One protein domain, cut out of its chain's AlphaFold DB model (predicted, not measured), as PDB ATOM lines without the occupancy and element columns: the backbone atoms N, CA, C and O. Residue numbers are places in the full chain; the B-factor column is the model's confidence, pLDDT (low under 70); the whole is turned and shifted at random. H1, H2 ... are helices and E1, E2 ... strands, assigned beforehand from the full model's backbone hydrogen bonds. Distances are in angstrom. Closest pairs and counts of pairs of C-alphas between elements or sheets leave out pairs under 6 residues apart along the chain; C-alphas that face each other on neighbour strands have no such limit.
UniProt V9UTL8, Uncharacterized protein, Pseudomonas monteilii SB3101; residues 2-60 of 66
ATOM      1  N   THR A   2     146.551 116.715  79.776       59.47
ATOM      2  CA  THR A   2     147.425 116.350  80.900       59.47
ATOM      3  C   THR A   2     148.732 115.792  80.343       59.47
ATOM      4  O   THR A   2     148.744 115.138  79.305       59.47
ATOM      5  N   THR A   3     149.846 116.071  81.010       62.62
ATOM      6  CA  THR A   3     151.198 115.667  80.589       62.62
ATOM      7  C   THR A   3     151.368 114.150  80.429       62.62
ATOM      8  O   THR A   3     152.212 113.721  79.646       62.62
ATOM      9  N   GLU A   4     150.530 113.346  81.095       60.50
ATOM     10  CA  GLU A   4     150.467 111.882  80.949       60.50
ATOM     11  C   GLU A   4     150.179 111.409  79.513       60.50
ATOM     12  O   GLU A   4     150.653 110.343  79.128       60.50
ATOM     13  N   ASP A   5     149.474 112.200  78.695       65.75
ATOM     14  CA  ASP A   5     149.108 111.826  77.314       65.75
ATOM     15  C   ASP A   5     150.295 111.920  76.330       65.75
ATOM     16  O   ASP A   5     150.185 111.557  75.167       65.75
ATOM     17  N   THR A   6     151.457 112.390  76.799       80.69
ATOM     18  CA  THR A   6     152.668 112.578  75.973       80.69
ATOM     19  C   THR A   6     153.870 111.767  76.451       80.69
ATOM     20  O   THR A   6     154.955 111.869  75.878       80.69
ATOM     21  N   GLN A   7     153.712 110.978  77.515       90.81
ATOM     22  CA  GLN A   7     154.800 110.155  78.035       90.81
ATOM     23  C   GLN A   7     154.907 108.861  77.238       90.81
ATOM     24  O   GLN A   7     153.898 108.223  76.950       90.81
ATOM     25  N   PHE A   8     156.138 108.458  76.933       94.12
ATOM     26  CA  PHE A   8     156.434 107.215  76.235       94.12
ATOM     27  C   PHE A   8     157.161 106.239  77.153       94.12
ATOM     28  O   PHE A   8     157.938 106.637  78.027       94.12
ATOM     29  N   THR A   9     156.937 104.950  76.933       93.06
ATOM     30  CA  THR A   9     157.688 103.885  77.590       93.06
ATOM     31  C   THR A   9     159.171 103.997  77.230       93.06
ATOM     32  O   THR A   9     159.551 104.141  76.069       93.06
ATOM     33  N   VAL A  10     160.036 103.934  78.241       92.81
ATOM     34  CA  VAL A  10     161.490 104.112  78.063       92.81
ATOM     35  C   VAL A  10     162.246 102.795  77.916       92.81
ATOM     36  O   VAL A  10     163.407 102.786  77.519       92.81
ATOM     37  N   GLY A  11     161.609 101.678  78.257       88.56
ATOM     38  CA  GLY A  11     162.253 100.378  78.338       88.56
ATOM     39  C   GLY A  11     161.342  99.251  77.890       88.56
ATOM     40  O   GLY A  11     160.182  99.458  77.535       88.56
ATOM     41  N   LYS A  12     161.905  98.049  77.919       91.88
ATOM     42  CA  LYS A  12     161.218  96.811  77.581       91.88
ATOM     43  C   LYS A  12     160.943  96.015  78.848       91.88
ATOM     44  O   LYS A  12     161.870  95.737  79.605       91.88
ATOM     45  N   THR A  13     159.708  95.554  78.991       89.31
ATOM     46  CA  THR A  13     159.313  94.602  80.036       89.31
ATOM     47  C   THR A  13     158.615  93.422  79.382       89.31
ATOM     48  O   THR A  13     157.810  93.598  78.470       89.31
ATOM     49  N   THR A  14     158.940  92.199  79.795       89.25
ATOM     50  CA  THR A  14     158.334  90.974  79.257       89.25
ATOM     51  C   THR A  14     157.821  90.125  80.409       89.25
ATOM     52  O   THR A  14     158.550  89.875  81.365       89.25
ATOM     53  N   PHE A  15     156.561  89.718  80.313       85.19
ATOM     54  CA  PHE A  15     155.870  88.902  81.298       85.19
ATOM     55  C   PHE A  15     155.788  87.468  80.784       85.19
ATOM     56  O   PHE A  15     155.422  87.237  79.631       85.19
ATOM     57  N   TYR A  16     156.116  86.512  81.646       84.38
ATOM     58  CA  TYR A  16     156.117  85.079  81.356       84.38
ATOM     59  C   TYR A  16     155.129  84.354  82.270       84.38
ATOM     60  O   TYR A  16     154.752  84.868  83.324       84.38
ATOM     61  N   GLN A  17     154.714  83.155  81.867       78.69
ATOM     62  CA  GLN A  17     153.881  82.293  82.699       78.69
ATOM     63  C   GLN A  17     154.749  81.517  83.703       78.69
ATOM     64  O   GLN A  17     155.413  80.551  83.334       78.69
ATOM     65  N   GLY A  18     154.721  81.919  84.976       76.62
ATOM     66  CA  GLY A  18     155.451  81.234  86.049       76.62
ATOM     67  C   GLY A  18     156.979  81.298  85.921       76.62
ATOM     68  O   GLY A  18     157.531  81.926  85.020       76.62
ATOM     69  N   GLU A  19     157.675  80.635  86.846       74.94
ATOM     70  CA  GLU A  19     159.135  80.752  87.025       74.94
ATOM     71  C   GLU A  19     159.966  80.118  85.889       74.94
ATOM     72  O   GLU A  19     161.127  80.466  85.699       74.94
ATOM     73  N   HIS A  20     159.364  79.228  85.088       78.06
ATOM     74  CA  HIS A  20     160.030  78.497  83.999       78.06
ATOM     75  C   HIS A  20     159.364  78.673  82.624       78.06
ATOM     76  O   HIS A  20     159.713  77.971  81.671       78.06
ATOM     77  N   GLY A  21     158.404  79.592  82.492       73.62
ATOM     78  CA  GLY A  21     157.745  79.855  81.216       73.62
ATOM     79  C   GLY A  21     158.731  80.397  80.184       73.62
ATOM     80  O   GLY A  21     159.298  81.470  80.363       73.62
ATOM     81  N   THR A  22     158.930  79.680  79.077       79.94
ATOM     82  CA  THR A  22     159.799  80.138  77.977       79.94
ATOM     83  C   THR A  22     159.057  81.021  76.977       79.94
ATOM     84  O   THR A  22     159.684  81.788  76.243       79.94
ATOM     85  N   HIS A  23     157.723  80.934  76.954       84.06
ATOM     86  CA  HIS A  23     156.877  81.708  76.057       84.06
ATOM     87  C   HIS A  23     156.342  82.958  76.774       84.06
ATOM     88  O   HIS A  23     155.712  82.828  77.828       84.06
ATOM     89  N   PRO A  24     156.602  84.169  76.249       85.06
ATOM     90  CA  PRO A  24     156.101  85.389  76.860       85.06
ATOM     91  C   PRO A  24     154.586  85.497  76.666       85.06
ATOM     92  O   PRO A  24     154.080  85.281  75.567       85.06
ATOM     93  N   LEU A  25     153.878  85.870  77.728       81.25
ATOM     94  CA  LEU A  25     152.442  86.157  77.691       81.25
ATOM     95  C   LEU A  25     152.179  87.551  77.126       81.25
ATOM     96  O   LEU A  25     151.255  87.759  76.347       81.25
ATOM     97  N   PHE A  26     153.001  88.514  77.534       85.62
ATOM     98  CA  PHE A  26     152.844  89.907  77.148       85.62
ATOM     99  C   PHE A  26     154.172  90.651  77.205       85.62
ATOM    100  O   PHE A  26     155.070  90.313  77.982       85.62
ATOM    101  N   ARG A  27     154.300  91.690  76.381       89.75
ATOM    102  CA  ARG A  27     155.504  92.506  76.285       89.75
ATOM    103  C   ARG A  27     155.139  93.967  76.071       89.75
ATOM    104  O   ARG A  27     154.383  94.288  75.164       89.75
ATOM    105  N   ILE A  28     155.754  94.834  76.868       91.00
ATOM    106  CA  ILE A  28     155.724  96.285  76.686       91.00
ATOM    107  C   ILE A  28     157.029  96.683  76.003       91.00
ATOM    108  O   ILE A  28     158.106  96.404  76.533       91.00
ATOM    109  N   GLU A  29     156.923  97.314  74.837       92.94
ATOM    110  CA  GLU A  29     158.058  97.866  74.093       92.94
ATOM    111  C   GLU A  29     158.324  99.327  74.463       92.94
ATOM    112  O   GLU A  29     157.398 100.019  74.891       92.94
ATOM    113  N   PRO A  30     159.560  99.826  74.289       94.06
ATOM    114  CA  PRO A  30     159.841 101.253  74.371       94.06
ATOM    115  C   PRO A  30     159.201 102.017  73.201       94.06
ATOM    116  O   PRO A  30     159.048 101.481  72.103       94.06
ATOM    117  N   GLY A  31     158.887 103.293  73.417       93.50
ATOM    118  CA  GLY A  31     158.393 104.194  72.371       93.50
ATOM    119  C   GLY A  31     156.890 104.115  72.093       93.50
ATOM    120  O   GLY A  31     156.439 104.704  71.114       93.50
ATOM    121  N   ILE A  32     156.109 103.449  72.947       92.25
ATOM    122  CA  ILE A  32     154.640 103.529  72.921       92.25
ATOM    123  C   ILE A  32     154.152 104.511  73.984       92.25
ATOM    124  O   ILE A  32     154.835 104.712  74.990       92.25
ATOM    125  N   LEU A  33     152.983 105.124  73.787       92.69
ATOM    126  CA  LEU A  33     152.422 106.016  74.800       92.69
ATOM    127  C   LEU A  33     152.148 105.232  76.084       92.69
ATOM    128  O   LEU A  33     151.591 104.134  76.066       92.69
ATOM    129  N   CYS A  34     152.508 105.819  77.223       90.94
ATOM    130  CA  CYS A  34     152.284 105.228  78.540       90.94
ATOM    131  C   CYS A  34     150.800 104.938  78.786       90.94
ATOM    132  O   CYS A  34     150.469 103.970  79.471       90.94
ATOM    133  N   ARG A  35     149.914 105.758  78.213       90.44
ATOM    134  CA  ARG A  35     148.473 105.529  78.229       90.44
ATOM    135  C   ARG A  35     148.105 104.228  77.509       90.44
ATOM    136  O   ARG A  35     147.506 103.363  78.139       90.44
ATOM    137  N   ASP A  36     148.531 104.054  76.260       90.19
ATOM    138  CA  ASP A  36     148.262 102.833  75.487       90.19
ATOM    139  C   ASP A  36     148.862 101.596  76.168       90.19
ATOM    140  O   ASP A  36     148.209 100.561  76.280       90.19
ATOM    141  N   ALA A  37     150.085 101.717  76.699       89.94
ATOM    142  CA  ALA A  37     150.729 100.650  77.461       89.94
ATOM    143  C   ALA A  37     149.896 100.235  78.689       89.94
ATOM    144  O   ALA A  37     149.774  99.045  78.987       89.94
ATOM    145  N   ARG A  38     149.315 101.210  79.402       88.75
ATOM    146  CA  ARG A  38     148.454 100.990  80.573       88.75
ATOM    147  C   ARG A  38     147.118 100.361  80.179       88.75
ATOM    148  O   ARG A  38     146.678  99.444  80.872       88.75
ATOM    149  N   GLU A  39     146.495 100.823  79.097       88.81
ATOM    150  CA  GLU A  39     145.237 100.261  78.582       88.81
ATOM    151  C   GLU A  39     145.433  98.796  78.155       88.81
ATOM    152  O   GLU A  39     144.750  97.919  78.686       88.81
ATOM    153  N   GLN A  40     146.451  98.502  77.335       85.69
ATOM    154  CA  GLN A  40     146.783  97.128  76.919       85.69
ATOM    155  C   GLN A  40     147.107  96.219  78.111       85.69
ATOM    156  O   GLN A  40     146.653  95.078  78.177       85.69
ATOM    157  N   SER A  41     147.863  96.729  79.090       86.00
ATOM    158  CA  SER A  41     148.173  95.969  80.306       86.00
ATOM    159  C   SER A  41     146.921  95.682  81.137       86.00
ATOM    160  O   SER A  41     146.807  94.607  81.715       86.00
ATOM    161  N   SER A  42     145.981  96.628  81.212       86.50
ATOM    162  CA  SER A  42     144.754  96.469  82.002       86.50
ATOM    163  C   SER A  42     143.817  95.439  81.379       86.50
ATOM    164  O   SER A  42     143.277  94.599  82.097       86.50
ATOM    165  N   GLU A  43     143.673  95.461  80.053       84.25
ATOM    166  CA  GLU A  43     142.911  94.458  79.306       84.25
ATOM    167  C   GLU A  43     143.508  93.056  79.500       84.25
ATOM    168  O   GLU A  43     142.799  92.126  79.894       84.25
ATOM    169  N   LEU A  44     144.832  92.921  79.355       82.69
ATOM    170  CA  LEU A  44     145.538  91.663  79.602       82.69
ATOM    171  C   LEU A  44     145.321  91.148  81.034       82.69
ATOM    172  O   LEU A  44     145.042  89.968  81.230       82.69
ATOM    173  N   MET A  45     145.433  92.010  82.048       81.88
ATOM    174  CA  MET A  45     145.215  91.612  83.446       81.88
ATOM    175  C   MET A  45     143.760  91.204  83.712       81.88
ATOM    176  O   MET A  45     143.516  90.319  84.534       81.88
ATOM    177  N   GLY A  46     142.802  91.793  82.991       81.81
ATOM    178  CA  GLY A  46     141.414  91.332  82.960       81.81
ATOM    179  C   GLY A  46     141.304  89.888  82.469       81.81
ATOM    180  O   GLY A  46     140.716  89.058  83.166       81.81
ATOM    181  N   TYR A  47     141.949  89.567  81.342       72.12
ATOM    182  CA  TYR A  47     142.011  88.202  80.808       72.12
ATOM    183  C   TYR A  47     142.721  87.226  81.749       72.12
ATOM    184  O   TYR A  47     142.220  86.132  81.989       72.12
ATOM    185  N   VAL A  48     143.858  87.612  82.335       76.25
ATOM    186  CA  VAL A  48     144.580  86.764  83.301       76.25
ATOM    187  C   VAL A  48     143.703  86.456  84.513       76.25
ATOM    188  O   VAL A  48     143.658  85.310  84.962       76.25
ATOM    189  N   ARG A  49     142.978  87.454  85.035       78.19
ATOM    190  CA  ARG A  49     142.033  87.256  86.138       78.19
ATOM    191  C   ARG A  49     140.914  86.297  85.742       78.19
ATOM    192  O   ARG A  49     140.602  85.412  86.531       78.19
ATOM    193  N   GLU A  50     140.326  86.462  84.560       75.25
ATOM    194  CA  GLU A  50     139.285  85.556  84.062       75.25
ATOM    195  C   GLU A  50     139.813  84.123  83.932       75.25
ATOM    196  O   GLU A  50     139.243  83.222  84.529       75.25
ATOM    197  N   LEU A  51     140.949  83.918  83.260       70.31
ATOM    198  CA  LEU A  51     141.558  82.597  83.073       70.31
ATOM    199  C   LEU A  51     141.946  81.933  84.398       70.31
ATOM    200  O   LEU A  51     141.778  80.728  84.551       70.31
ATOM    201  N   THR A  52     142.432  82.711  85.368       71.75
ATOM    202  CA  THR A  52     142.751  82.198  86.710       71.75
ATOM    203  C   THR A  52     141.484  81.763  87.441       71.75
ATOM    204  O   THR A  52     141.474  80.708  88.066       71.75
ATOM    205  N   ILE A  53     140.404  82.548  87.355       68.06
ATOM    206  CA  ILE A  53     139.116  82.216  87.978       68.06
ATOM    207  C   ILE A  53     138.478  81.006  87.289       68.06
ATOM    208  O   ILE A  53     138.045  80.090  87.974       68.06
ATOM    209  N   THR A  54     138.457  80.967  85.959       65.00
ATOM    210  CA  THR A  54     137.927  79.839  85.184       65.00
ATOM    211  C   THR A  54     138.733  78.567  85.445       65.00
ATOM    212  O   THR A  54     138.140  77.522  85.688       65.00
ATOM    213  N   GLY A  55     140.067  78.649  85.495       60.53
ATOM    214  CA  GLY A  55     140.922  77.519  85.876       60.53
ATOM    215  C   GLY A  55     140.672  77.036  87.308       60.53
ATOM    216  O   GLY A  55     140.609  75.837  87.542       60.53
ATOM    217  N   LEU A  56     140.435  77.954  88.256       57.16
ATOM    218  CA  LEU A  56     140.024  77.616  89.628       57.16
ATOM    219  C   LEU A  56     138.642  76.941  89.696       57.16
ATOM    220  O   LEU A  56     138.390  76.173  90.621       57.16
ATOM    221  N   MET A  57     137.734  77.253  88.769       54.03
ATOM    222  CA  MET A  57     136.397  76.650  88.711       54.03
ATOM    223  C   MET A  57     136.421  75.258  88.064       54.03
ATOM    224  O   MET A  57     135.667  74.396  88.503       54.03
ATOM    225  N   ASP A  58     137.306  75.021  87.094       51.16
ATOM    226  CA  ASP A  58     137.532  73.697  86.486       51.16
ATOM    227  C   ASP A  58     138.126  72.701  87.505       51.16
ATOM    228  O   ASP A  58     137.623  71.585  87.651       51.16
ATOM    229  N   ASP A  59     139.089  73.147  88.326       49.66
ATOM    230  CA  ASP A  59     139.629  72.384  89.471       49.66
ATOM    231  C   ASP A  59     138.552  72.055  90.528       49.66
ATOM    232  O   ASP A  59     138.624  71.035  91.211       49.66
ATOM    233  N   ALA A  60     137.530  72.906  90.670       52.66
ATOM    234  CA  ALA A  60     136.417  72.652  91.584       52.66
ATOM    235  C   ALA A  60     135.389  71.648  91.024       52.66
ATOM    236  O   ALA A  60     134.625  71.075  91.805       52.66
TER     237      ALA A  60
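AT A GLANCE: This is residues 2 to 60 of the 66 residues of an uncharacterized protein of Pseudomonas monteilii SB3101 (UniProt V9UTL8). One long helix, H2, makes the longest axis, and a small two-stranded hairpin, E1 and E2, runs beside the first part of it with E2 the nearer strand, while residues 49 to 60 of H2 stick out free beyond the hairpin. The very short helix H1 sits by the beginning of H2. The printed part has 59 residues with two named helices and two named strands, in the order H1, E1, E2, H2; the sheet E1 - E2 is antiparallel, and the class is mixed, helices and strands. The whole is loose, with a radius of gyration of the C-alphas of 14.5 A, and flat, spanning 47 by 26 by 11 A.

IN THESE COORDINATES: Begin at C-alpha 3, at (151.198, 115.667, 80.589), where H1 starts; it holds residues 3 to 6 and measures 5.7 A from first to last C-alpha. Go on to C-alpha 13 at (159.313, 94.602, 80.036), where E1 begins; it runs through residues 13 to 16, 10.1 A long. Next look at residues 24 to 28, which are E2, 10.9 A long. Then find C-alpha 34 at (152.284, 105.228, 78.540): from there H2 takes residues 34 to 60 and runs 38.5 A to C-alpha 60 at (136.417, 72.652, 91.584).

HOW THE PARTS SIT: Look first at the sheet, where E1 and E2 form a hairpin, antiparallel at 166 degrees between their directions. You will find N 15 and O 26 at 2.8 A and N 28 and O 13 at 2.9 A, both within hydrogen-bond range, and C-alphas 14 and 27 face each other at 4.4 A. Turn to H2: its closest C-alpha to E2 is that of Ala 37, 6.7 A from that of Ile 28. Between H2 and E2 there are 14 pairs of C-alphas within 10 A, and on the side of H2 they fall within the stretch of residues 34 to 48. E1 and H2 are apart. H1 and H2 touch, with residues 34 to 35 of H2 alone; the closest C-alphas are those of Asp 5 and Arg 35, 6.4 A apart. H1 and E2 are apart. In H2 every O i to N i+4 pair is within hydrogen-bond range; H1 is too short for such a pair.

THE WHOLE: The two C-alphas farthest apart, those of Thr 3 and Ala 60, are 46.8 A from each other. Without residues 49 to 60, which stand free, the body spans 39 by 22 by 11 A. The printed part has no cut. The link from E2 to H2 is tight, and those from H1 to E1 and from E1 to E2 are short. The mean pLDDT of the printed part is 79.7; look for values under 70 at residues 2 to 5 and 53 to 60.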